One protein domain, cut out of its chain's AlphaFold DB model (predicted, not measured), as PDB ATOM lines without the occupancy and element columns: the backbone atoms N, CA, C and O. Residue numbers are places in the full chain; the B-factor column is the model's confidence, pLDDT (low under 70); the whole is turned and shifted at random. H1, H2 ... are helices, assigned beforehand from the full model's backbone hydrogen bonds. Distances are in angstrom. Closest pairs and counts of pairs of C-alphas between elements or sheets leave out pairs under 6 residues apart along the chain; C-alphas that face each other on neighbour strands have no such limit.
ATOM      1  N   ASN A   3     -42.782 -30.567  22.189       44.00
ATOM      2  CA  ASN A   3     -44.027 -31.195  22.679       44.00
ATOM      3  C   ASN A   3     -44.256 -32.671  22.272       44.00
ATOM      4  O   ASN A   3     -45.142 -33.314  22.830       44.00
ATOM      5  N   PHE A   4     -43.495 -33.225  21.320       49.97
ATOM      6  CA  PHE A   4     -43.569 -34.654  20.967       49.97
ATOM      7  C   PHE A   4     -42.649 -35.551  21.818       49.97
ATOM      8  O   PHE A   4     -42.867 -36.762  21.906       49.97
ATOM      9  N   LEU A   5     -41.632 -34.967  22.454       50.91
ATOM     10  CA  LEU A   5     -40.658 -35.654  23.297       50.91
ATOM     11  C   LEU A   5     -41.159 -35.653  24.750       50.91
ATOM     12  O   LEU A   5     -40.952 -34.692  25.485       50.91
ATOM     13  N   GLY A   6     -41.829 -36.739  25.152       48.12
ATOM     14  CA  GLY A   6     -42.371 -36.911  26.511       48.12
ATOM     15  C   GLY A   6     -43.681 -37.706  26.610       48.12
ATOM     16  O   GLY A   6     -44.210 -37.887  27.706       48.12
ATOM     17  N   THR A   7     -44.234 -38.196  25.495       48.81
ATOM     18  CA  THR A   7     -45.398 -39.100  25.530       48.81
ATOM     19  C   THR A   7     -45.009 -40.489  26.063       48.81
ATOM     20  O   THR A   7     -43.916 -40.982  25.790       48.81
ATOM     21  N   LYS A   8     -45.910 -41.120  26.836       51.03
ATOM     22  CA  LYS A   8     -45.690 -42.346  27.643       51.03
ATOM     23  C   LYS A   8     -45.517 -43.639  26.811       51.03
ATOM     24  O   LYS A   8     -46.304 -44.571  26.941       51.03
ATOM     25  N   ILE A   9     -44.535 -43.672  25.911       51.97
ATOM     26  CA  ILE A   9     -44.320 -44.745  24.917       51.97
ATOM     27  C   ILE A   9     -43.030 -45.551  25.201       51.97
ATOM     28  O   ILE A   9     -42.857 -46.651  24.673       51.97
ATOM     29  N   SER A  10     -42.146 -45.036  26.058       57.84
ATOM     30  CA  SER A  10     -40.885 -45.655  26.495       57.84
ATOM     31  C   SER A  10     -40.530 -45.193  27.909       57.84
ATOM     32  O   SER A  10     -40.818 -44.047  28.253       57.84
ATOM     33  N   ASP A  11     -39.843 -46.032  28.686       63.56
ATOM     34  CA  ASP A  11     -39.470 -45.766  30.090       63.56
ATOM     35  C   ASP A  11     -38.207 -44.875  30.223       63.56
ATOM     36  O   ASP A  11     -37.511 -44.896  31.237       63.56
ATOM     37  N   ILE A  12     -37.876 -44.112  29.175       65.88
ATOM     38  CA  ILE A  12     -36.638 -43.331  29.033       65.88
ATOM     39  C   ILE A  12     -36.885 -41.886  29.491       65.88
ATOM     40  O   ILE A  12     -37.619 -41.153  28.823       65.88
ATOM     41  N   ASP A  13     -36.242 -41.444  30.580       73.06
ATOM     42  CA  ASP A  13     -36.321 -40.044  31.022       73.06
ATOM     43  C   ASP A  13     -35.545 -39.118  30.072       73.06
ATOM     44  O   ASP A  13     -34.337 -39.236  29.858       73.06
ATOM     45  N   LEU A  14     -36.251 -38.132  29.524       73.25
ATOM     46  CA  LEU A  14     -35.691 -37.118  28.644       73.25
ATOM     47  C   LEU A  14     -34.688 -36.182  29.332       73.25
ATOM     48  O   LEU A  14     -33.892 -35.552  28.635       73.25
ATOM     49  N   ASN A  15     -34.695 -36.085  30.662       74.88
ATOM     50  CA  ASN A  15     -33.689 -35.330  31.410       74.88
ATOM     51  C   ASN A  15     -32.352 -36.083  31.463       74.88
ATOM     52  O   ASN A  15     -31.315 -35.490  31.168       74.88
ATOM     53  N   GLU A  16     -32.376 -37.394  31.718       77.56
ATOM     54  CA  GLU A  16     -31.187 -38.257  31.662       77.56
ATOM     55  C   GLU A  16     -30.571 -38.257  30.251       77.56
ATOM     56  O   GLU A  16     -29.364 -38.074  30.092       77.56
ATOM     57  N   VAL A  17     -31.406 -38.336  29.207       76.19
ATOM     58  CA  VAL A  17     -30.964 -38.244  27.803       76.19
ATOM     59  C   VAL A  17     -30.328 -36.883  27.483       76.19
ATOM     60  O   VAL A  17     -29.301 -36.827  26.799       76.19
ATOM     61  N   LYS A  18     -30.884 -35.776  27.998       77.12
ATOM     62  CA  LYS A  18     -30.292 -34.431  27.867       77.12
ATOM     63  C   LYS A  18     -28.958 -34.309  28.607       77.12
ATOM     64  O   LYS A  18     -28.062 -33.625  28.107       77.12
ATOM     65  N   GLU A  19     -28.802 -34.953  29.762       80.25
ATOM     66  CA  GLU A  19     -27.528 -35.000  30.483       80.25
ATOM     67  C   GLU A  19     -26.473 -35.842  29.766       80.25
ATOM     68  O   GLU A  19     -25.334 -35.398  29.641       80.25
ATOM     69  N   GLU A  20     -26.825 -37.031  29.270       78.56
ATOM     70  CA  GLU A  20     -25.922 -37.847  28.452       78.56
ATOM     71  C   GLU A  20     -25.410 -37.073  27.235       78.56
ATOM     72  O   GLU A  20     -24.224 -37.155  26.911       78.56
ATOM     73  N   LEU A  21     -26.286 -36.310  26.574       79.00
ATOM     74  CA  LEU A  21     -25.893 -35.450  25.464       79.00
ATOM     75  C   LEU A  21     -24.971 -34.321  25.920       79.00
ATOM     76  O   LEU A  21     -23.923 -34.165  25.308       79.00
ATOM     77  N   ARG A  22     -25.264 -33.617  27.028       76.62
ATOM     78  CA  ARG A  22     -24.367 -32.574  27.585       76.62
ATOM     79  C   ARG A  22     -22.979 -33.117  27.939       76.62
ATOM     80  O   ARG A  22     -21.991 -32.398  27.817       76.62
ATOM     81  N   LYS A  23     -22.900 -34.382  28.368       79.56
ATOM     82  CA  LYS A  23     -21.647 -35.089  28.685       79.56
ATOM     83  C   LYS A  23     -20.865 -35.512  27.430       79.56
ATOM     84  O   LYS A  23     -19.661 -35.721  27.531       79.56
ATOM     85  N   LYS A  24     -21.520 -35.630  26.266       73.62
ATOM     86  CA  LYS A  24     -20.913 -36.046  24.982       73.62
ATOM     87  C   LYS A  24     -20.583 -34.851  24.074       73.62
ATOM     88  O   LYS A  24     -19.453 -34.750  23.614       73.62
ATOM     89  N   ASN A  25     -21.523 -33.921  23.895       69.19
ATOM     90  CA  ASN A  25     -21.368 -32.660  23.165       69.19
ATOM     91  C   ASN A  25     -21.822 -31.485  24.048       69.19
ATOM     92  O   ASN A  25     -22.943 -31.478  24.555       69.19
ATOM     93  N   LYS A  26     -20.982 -30.448  24.190       65.31
ATOM     94  CA  LYS A  26     -21.323 -29.252  24.989       65.31
ATOM     95  C   LYS A  26     -22.481 -28.442  24.390       65.31
ATOM     96  O   LYS A  26     -23.301 -27.922  25.142       65.31
ATOM     97  N   ASN A  27     -22.559 -28.396  23.059       70.19
ATOM     98  CA  ASN A  27     -23.640 -27.774  22.300       70.19
ATOM     99  C   ASN A  27     -24.355 -28.864  21.487       70.19
ATOM    100  O   ASN A  27     -23.688 -29.684  20.853       70.19
ATOM    101  N   TYR A  28     -25.685 -28.867  21.508       72.81
ATOM    102  CA  TYR A  28     -26.545 -29.700  20.666       72.81
ATOM    103  C   TYR A  28     -27.903 -29.013  20.506       72.81
ATOM    104  O   TYR A  28     -28.362 -28.344  21.437       72.81
ATOM    105  N   ASP A  29     -28.561 -29.217  19.368       79.38
ATOM    106  CA  ASP A  29     -29.862 -28.605  19.086       79.38
ATOM    107  C   ASP A  29     -31.034 -29.545  19.436       79.38
ATOM    108  O   ASP A  29     -30.854 -30.740  19.701       79.38
ATOM    109  N   GLU A  30     -32.279 -29.042  19.399       72.81
ATOM    110  CA  GLU A  30     -33.479 -29.886  19.585       72.81
ATOM    111  C   GLU A  30     -33.516 -31.082  18.614       72.81
ATOM    112  O   GLU A  30     -34.066 -32.138  18.939       72.81
ATOM    113  N   TYR A  31     -32.927 -30.926  17.423       74.69
ATOM    114  CA  TYR A  31     -32.861 -31.975  16.413       74.69
ATOM    115  C   TYR A  31     -31.890 -33.102  16.795       74.69
ATOM    116  O   TYR A  31     -32.246 -34.274  16.670       74.69
ATOM    117  N   ASP A  32     -30.713 -32.778  17.339       76.00
ATOM    118  CA  ASP A  32     -29.751 -33.776  17.825       76.00
ATOM    119  C   ASP A  32     -30.330 -34.580  18.991       76.00
ATOM    120  O   ASP A  32     -30.230 -35.810  19.020       76.00
ATOM    121  N   LEU A  33     -31.010 -33.888  19.914       79.50
ATOM    122  CA  LEU A  33     -31.746 -34.508  21.012       79.50
ATOM    123  C   LEU A  33     -32.799 -35.496  20.492       79.50
ATOM    124  O   LEU A  33     -32.872 -36.627  20.978       79.50
ATOM    125  N   TYR A  34     -33.574 -35.110  19.476       77.12
ATOM    126  CA  TYR A  34     -34.558 -35.986  18.839       77.12
ATOM    127  C   TYR A  34     -33.912 -37.203  18.147       77.12
ATOM    128  O   TYR A  34     -34.360 -38.335  18.345       77.12
ATOM    129  N   VAL A  35     -32.837 -37.003  17.375       78.56
ATOM    130  CA  VAL A  35     -32.116 -38.083  16.675       78.56
ATOM    131  C   VAL A  35     -31.483 -39.067  17.664       78.56
ATOM    132  O   VAL A  35     -31.532 -40.280  17.443       78.56
ATOM    133  N   TYR A  36     -30.918 -38.576  18.767       79.88
ATOM    134  CA  TYR A  36     -30.334 -39.410  19.817       79.88
ATOM    135  C   TYR A  36     -31.407 -40.181  20.600       79.88
ATOM    136  O   TYR A  36     -31.309 -41.403  20.732       79.88
ATOM    137  N   TYR A  37     -32.487 -39.511  21.019       80.62
ATOM    138  CA  TYR A  37     -33.634 -40.142  21.681       80.62
ATOM    139  C   TYR A  37     -34.252 -41.256  20.818       80.62
ATOM    140  O   TYR A  37     -34.483 -42.365  21.303       80.62
ATOM    141  N   LYS A  38     -34.439 -41.014  19.512       79.12
ATOM    142  CA  LYS A  38     -34.948 -42.023  18.570       79.12
ATOM    143  C   LYS A  38     -34.063 -43.279  18.534       79.12
ATOM    144  O   LYS A  38     -34.588 -44.390  18.626       79.12
ATOM    145  N   LYS A  39     -32.734 -43.116  18.480       82.12
ATOM    146  CA  LYS A  39     -31.773 -44.238  18.527       82.12
ATOM    147  C   LYS A  39     -31.859 -45.022  19.843       82.12
ATOM    148  O   LYS A  39     -31.780 -46.250  19.819       82.12
ATOM    149  N   LEU A  40     -32.065 -44.353  20.981       80.50
ATOM    150  CA  LEU A  40     -32.251 -45.026  22.275       80.50
ATOM    151  C   LEU A  40     -33.547 -45.854  22.318       80.50
ATOM    152  O   LEU A  40     -33.504 -47.017  22.724       80.50
ATOM    153  N   VAL A  41     -34.665 -45.316  21.819       79.25
ATOM    154  CA  VAL A  41     -35.952 -46.036  21.709       79.25
ATOM    155  C   VAL A  41     -35.841 -47.265  20.790       79.25
ATOM    156  O   VAL A  41     -36.410 -48.320  21.075       79.25
ATOM    157  N   GLU A  42     -35.091 -47.173  19.690       79.12
ATOM    158  CA  GLU A  42     -34.826 -48.310  18.795       79.12
ATOM    159  C   GLU A  42     -33.960 -49.387  19.476       79.12
ATOM    160  O   GLU A  42     -34.296 -50.576  19.436       79.12
ATOM    161  N   LEU A  43     -32.905 -48.989  20.195       79.00
ATOM    162  CA  LEU A  43     -32.081 -49.902  20.996       79.00
ATOM    163  C   LEU A  43     -32.870 -50.573  22.131       79.00
ATOM    164  O   LEU A  43     -32.641 -51.750  22.421       79.00
ATOM    165  N   GLU A  44     -33.810 -49.870  22.764       77.75
ATOM    166  CA  GLU A  44     -34.696 -50.440  23.778       77.75
ATOM    167  C   GLU A  44     -35.632 -51.505  23.190       77.75
ATOM    168  O   GLU A  44     -35.714 -52.611  23.735       77.75
ATOM    169  N   LYS A  45     -36.275 -51.230  22.048       79.19
ATOM    170  CA  LYS A  45     -37.102 -52.219  21.333       79.19
ATOM    171  C   LYS A  45     -36.301 -53.492  21.043       79.19
ATOM    172  O   LYS A  45     -36.741 -54.586  21.402       79.19
ATOM    173  N   ILE A  46     -35.080 -53.355  20.521       79.94
ATOM    174  CA  ILE A  46     -34.168 -54.479  20.244       79.94
ATOM    175  C   ILE A  46     -33.788 -55.239  21.532       79.94
ATOM    176  O   ILE A  46     -33.771 -56.476  21.537       79.94
ATOM    177  N   LYS A  47     -33.503 -54.544  22.644       78.88
ATOM    178  CA  LYS A  47     -33.244 -55.176  23.955       78.88
ATOM    179  C   LYS A  47     -34.466 -55.962  24.445       78.88
ATOM    180  O   LYS A  47     -34.320 -57.096  24.906       78.88
ATOM    181  N   ASN A  48     -35.665 -55.396  24.327       75.62
ATOM    182  CA  ASN A  48     -36.900 -56.003  24.817       75.62
ATOM    183  C   ASN A  48     -37.371 -57.179  23.939       75.62
ATOM    184  O   ASN A  48     -37.853 -58.174  24.480       75.62
ATOM    185  N   GLU A  49     -37.125 -57.166  22.626       73.75
ATOM    186  CA  GLU A  49     -37.275 -58.362  21.785       73.75
ATOM    187  C   GLU A  49     -36.283 -59.470  22.147       73.75
ATOM    188  O   GLU A  49     -36.681 -60.629  22.277       73.75
ATOM    189  N   LYS A  50     -35.004 -59.140  22.372       75.56
ATOM    190  CA  LYS A  50     -33.991 -60.120  22.804       75.56
ATOM    191  C   LYS A  50     -34.351 -60.745  24.162       75.56
ATOM    192  O   LYS A  50     -34.212 -61.957  24.321       75.56
ATOM    193  N   LYS A  51     -34.900 -59.963  25.106       74.69
ATOM    194  CA  LYS A  51     -35.488 -60.478  26.363       74.69
ATOM    195  C   LYS A  51     -36.685 -61.407  26.099       74.69
ATOM    196  O   LYS A  51     -36.734 -62.491  26.675       74.69
ATOM    197  N   LYS A  52     -37.626 -61.027  25.221       72.31
ATOM    198  CA  LYS A  52     -38.802 -61.850  24.866       72.31
ATOM    199  C   LYS A  52     -38.412 -63.176  24.200       72.31
ATOM    200  O   LYS A  52     -38.958 -64.204  24.581       72.31
ATOM    201  N   LYS A  53     -37.438 -63.180  23.280       67.25
ATOM    202  CA  LYS A  53     -36.912 -64.402  22.640       67.25
ATOM    203  C   LYS A  53     -36.277 -65.351  23.667       67.25
ATOM    204  O   LYS A  53     -36.646 -66.517  23.712       67.25
ATOM    205  N   ARG A  54     -35.423 -64.844  24.571       63.03
ATOM    206  CA  ARG A  54     -34.844 -65.651  25.670       63.03
ATOM    207  C   ARG A  54     -35.904 -66.241  26.614       63.03
ATOM    208  O   ARG A  54     -35.749 -67.375  27.043       63.03
ATOM    209  N   LYS A  55     -36.990 -65.510  26.900       62.03
ATOM    210  CA  LYS A  55     -38.112 -65.989  27.737       62.03
ATOM    211  C   LYS A  55     -39.051 -67.006  27.059       62.03
ATOM    212  O   LYS A  55     -39.923 -67.519  27.752       62.03
ATOM    213  N   ARG A  56     -38.917 -67.272  25.751       54.31
ATOM    214  CA  ARG A  56     -39.621 -68.383  25.074       54.31
ATOM    215  C   ARG A  56     -38.831 -69.680  25.197       54.31
ATOM    216  O   ARG A  56     -39.349 -70.631  25.765       54.31
ATOM    217  N   ILE A  57     -37.551 -69.631  24.821       52.00
ATOM    218  CA  ILE A  57     -36.600 -70.748  24.950       52.00
ATOM    219  C   ILE A  57     -36.649 -71.325  26.376       52.00
ATOM    220  O   ILE A  57     -36.930 -72.499  26.559       52.00
ATOM    221  N   LEU A  58     -36.532 -70.464  27.397       44.97
ATOM    222  CA  LEU A  58     -36.562 -70.870  28.811       44.97
ATOM    223  C   LEU A  58     -37.949 -71.303  29.354       44.97
ATOM    224  O   LEU A  58     -38.136 -71.341  30.563       44.97
TER     225      LEU A  58
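This is residues 3 to 58 of the 667 residues of an uncharacterized protein of Plasmodium yoelii yoelii (UniProt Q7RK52). One long helix, H2, makes the length of the domain, and the shorter helix H1 is set crosswise over part of its first half; residues 46 to 58 of H2 stick out beyond this body as a straight arm. Residues 3 to 13, with no named element, make a wide curve that leads into H1. The printed part has 56 residues with two named helices, H1 then H2 along the chain, and no named strand; the class is all helix. The whole is loose, with a radius of gyration of the C-alphas of 13.9 A, and elongated, spanning 45 by 24 by 15 A.

H2, residues 30 to 58, is the longest helix. H1, residues 14 to 24, touches it with 5 pairs of C-alphas within 8 A, and H2 touches H1 with residues 33 to 37 alone. The closest C-alphas of the two are those of Val 17 and Tyr 37, 6.9 A apart. Their lines stand at 70.5 degrees, only just about perpendicular. The link from H1 to H2 is tight, with 5 residues. In H1 and H2 every pair of O i and N i+4 is within hydrogen-bond range.

H2 measures 42.1 A from its first C-alpha, 30 at (-33.479, -29.886, 19.585), to its last, 58 at (-36.562, -70.870, 28.811). H1 begins at C-alpha 14 at (-35.691, -37.118, 28.644) and measures 15.3 A to C-alpha 24.

The two C-alphas farthest apart are those of Asn 27 and Leu 58, at 45.5 A. Besides residues 46 to 58, residues 22 to 27 stand free, of which 22 to 24 belong to H1. The printed part has no cut. The mean pLDDT of the printed part is 70.3, and it is under 70 at residues 3 to 12, 25 to 26 and 53 to 58.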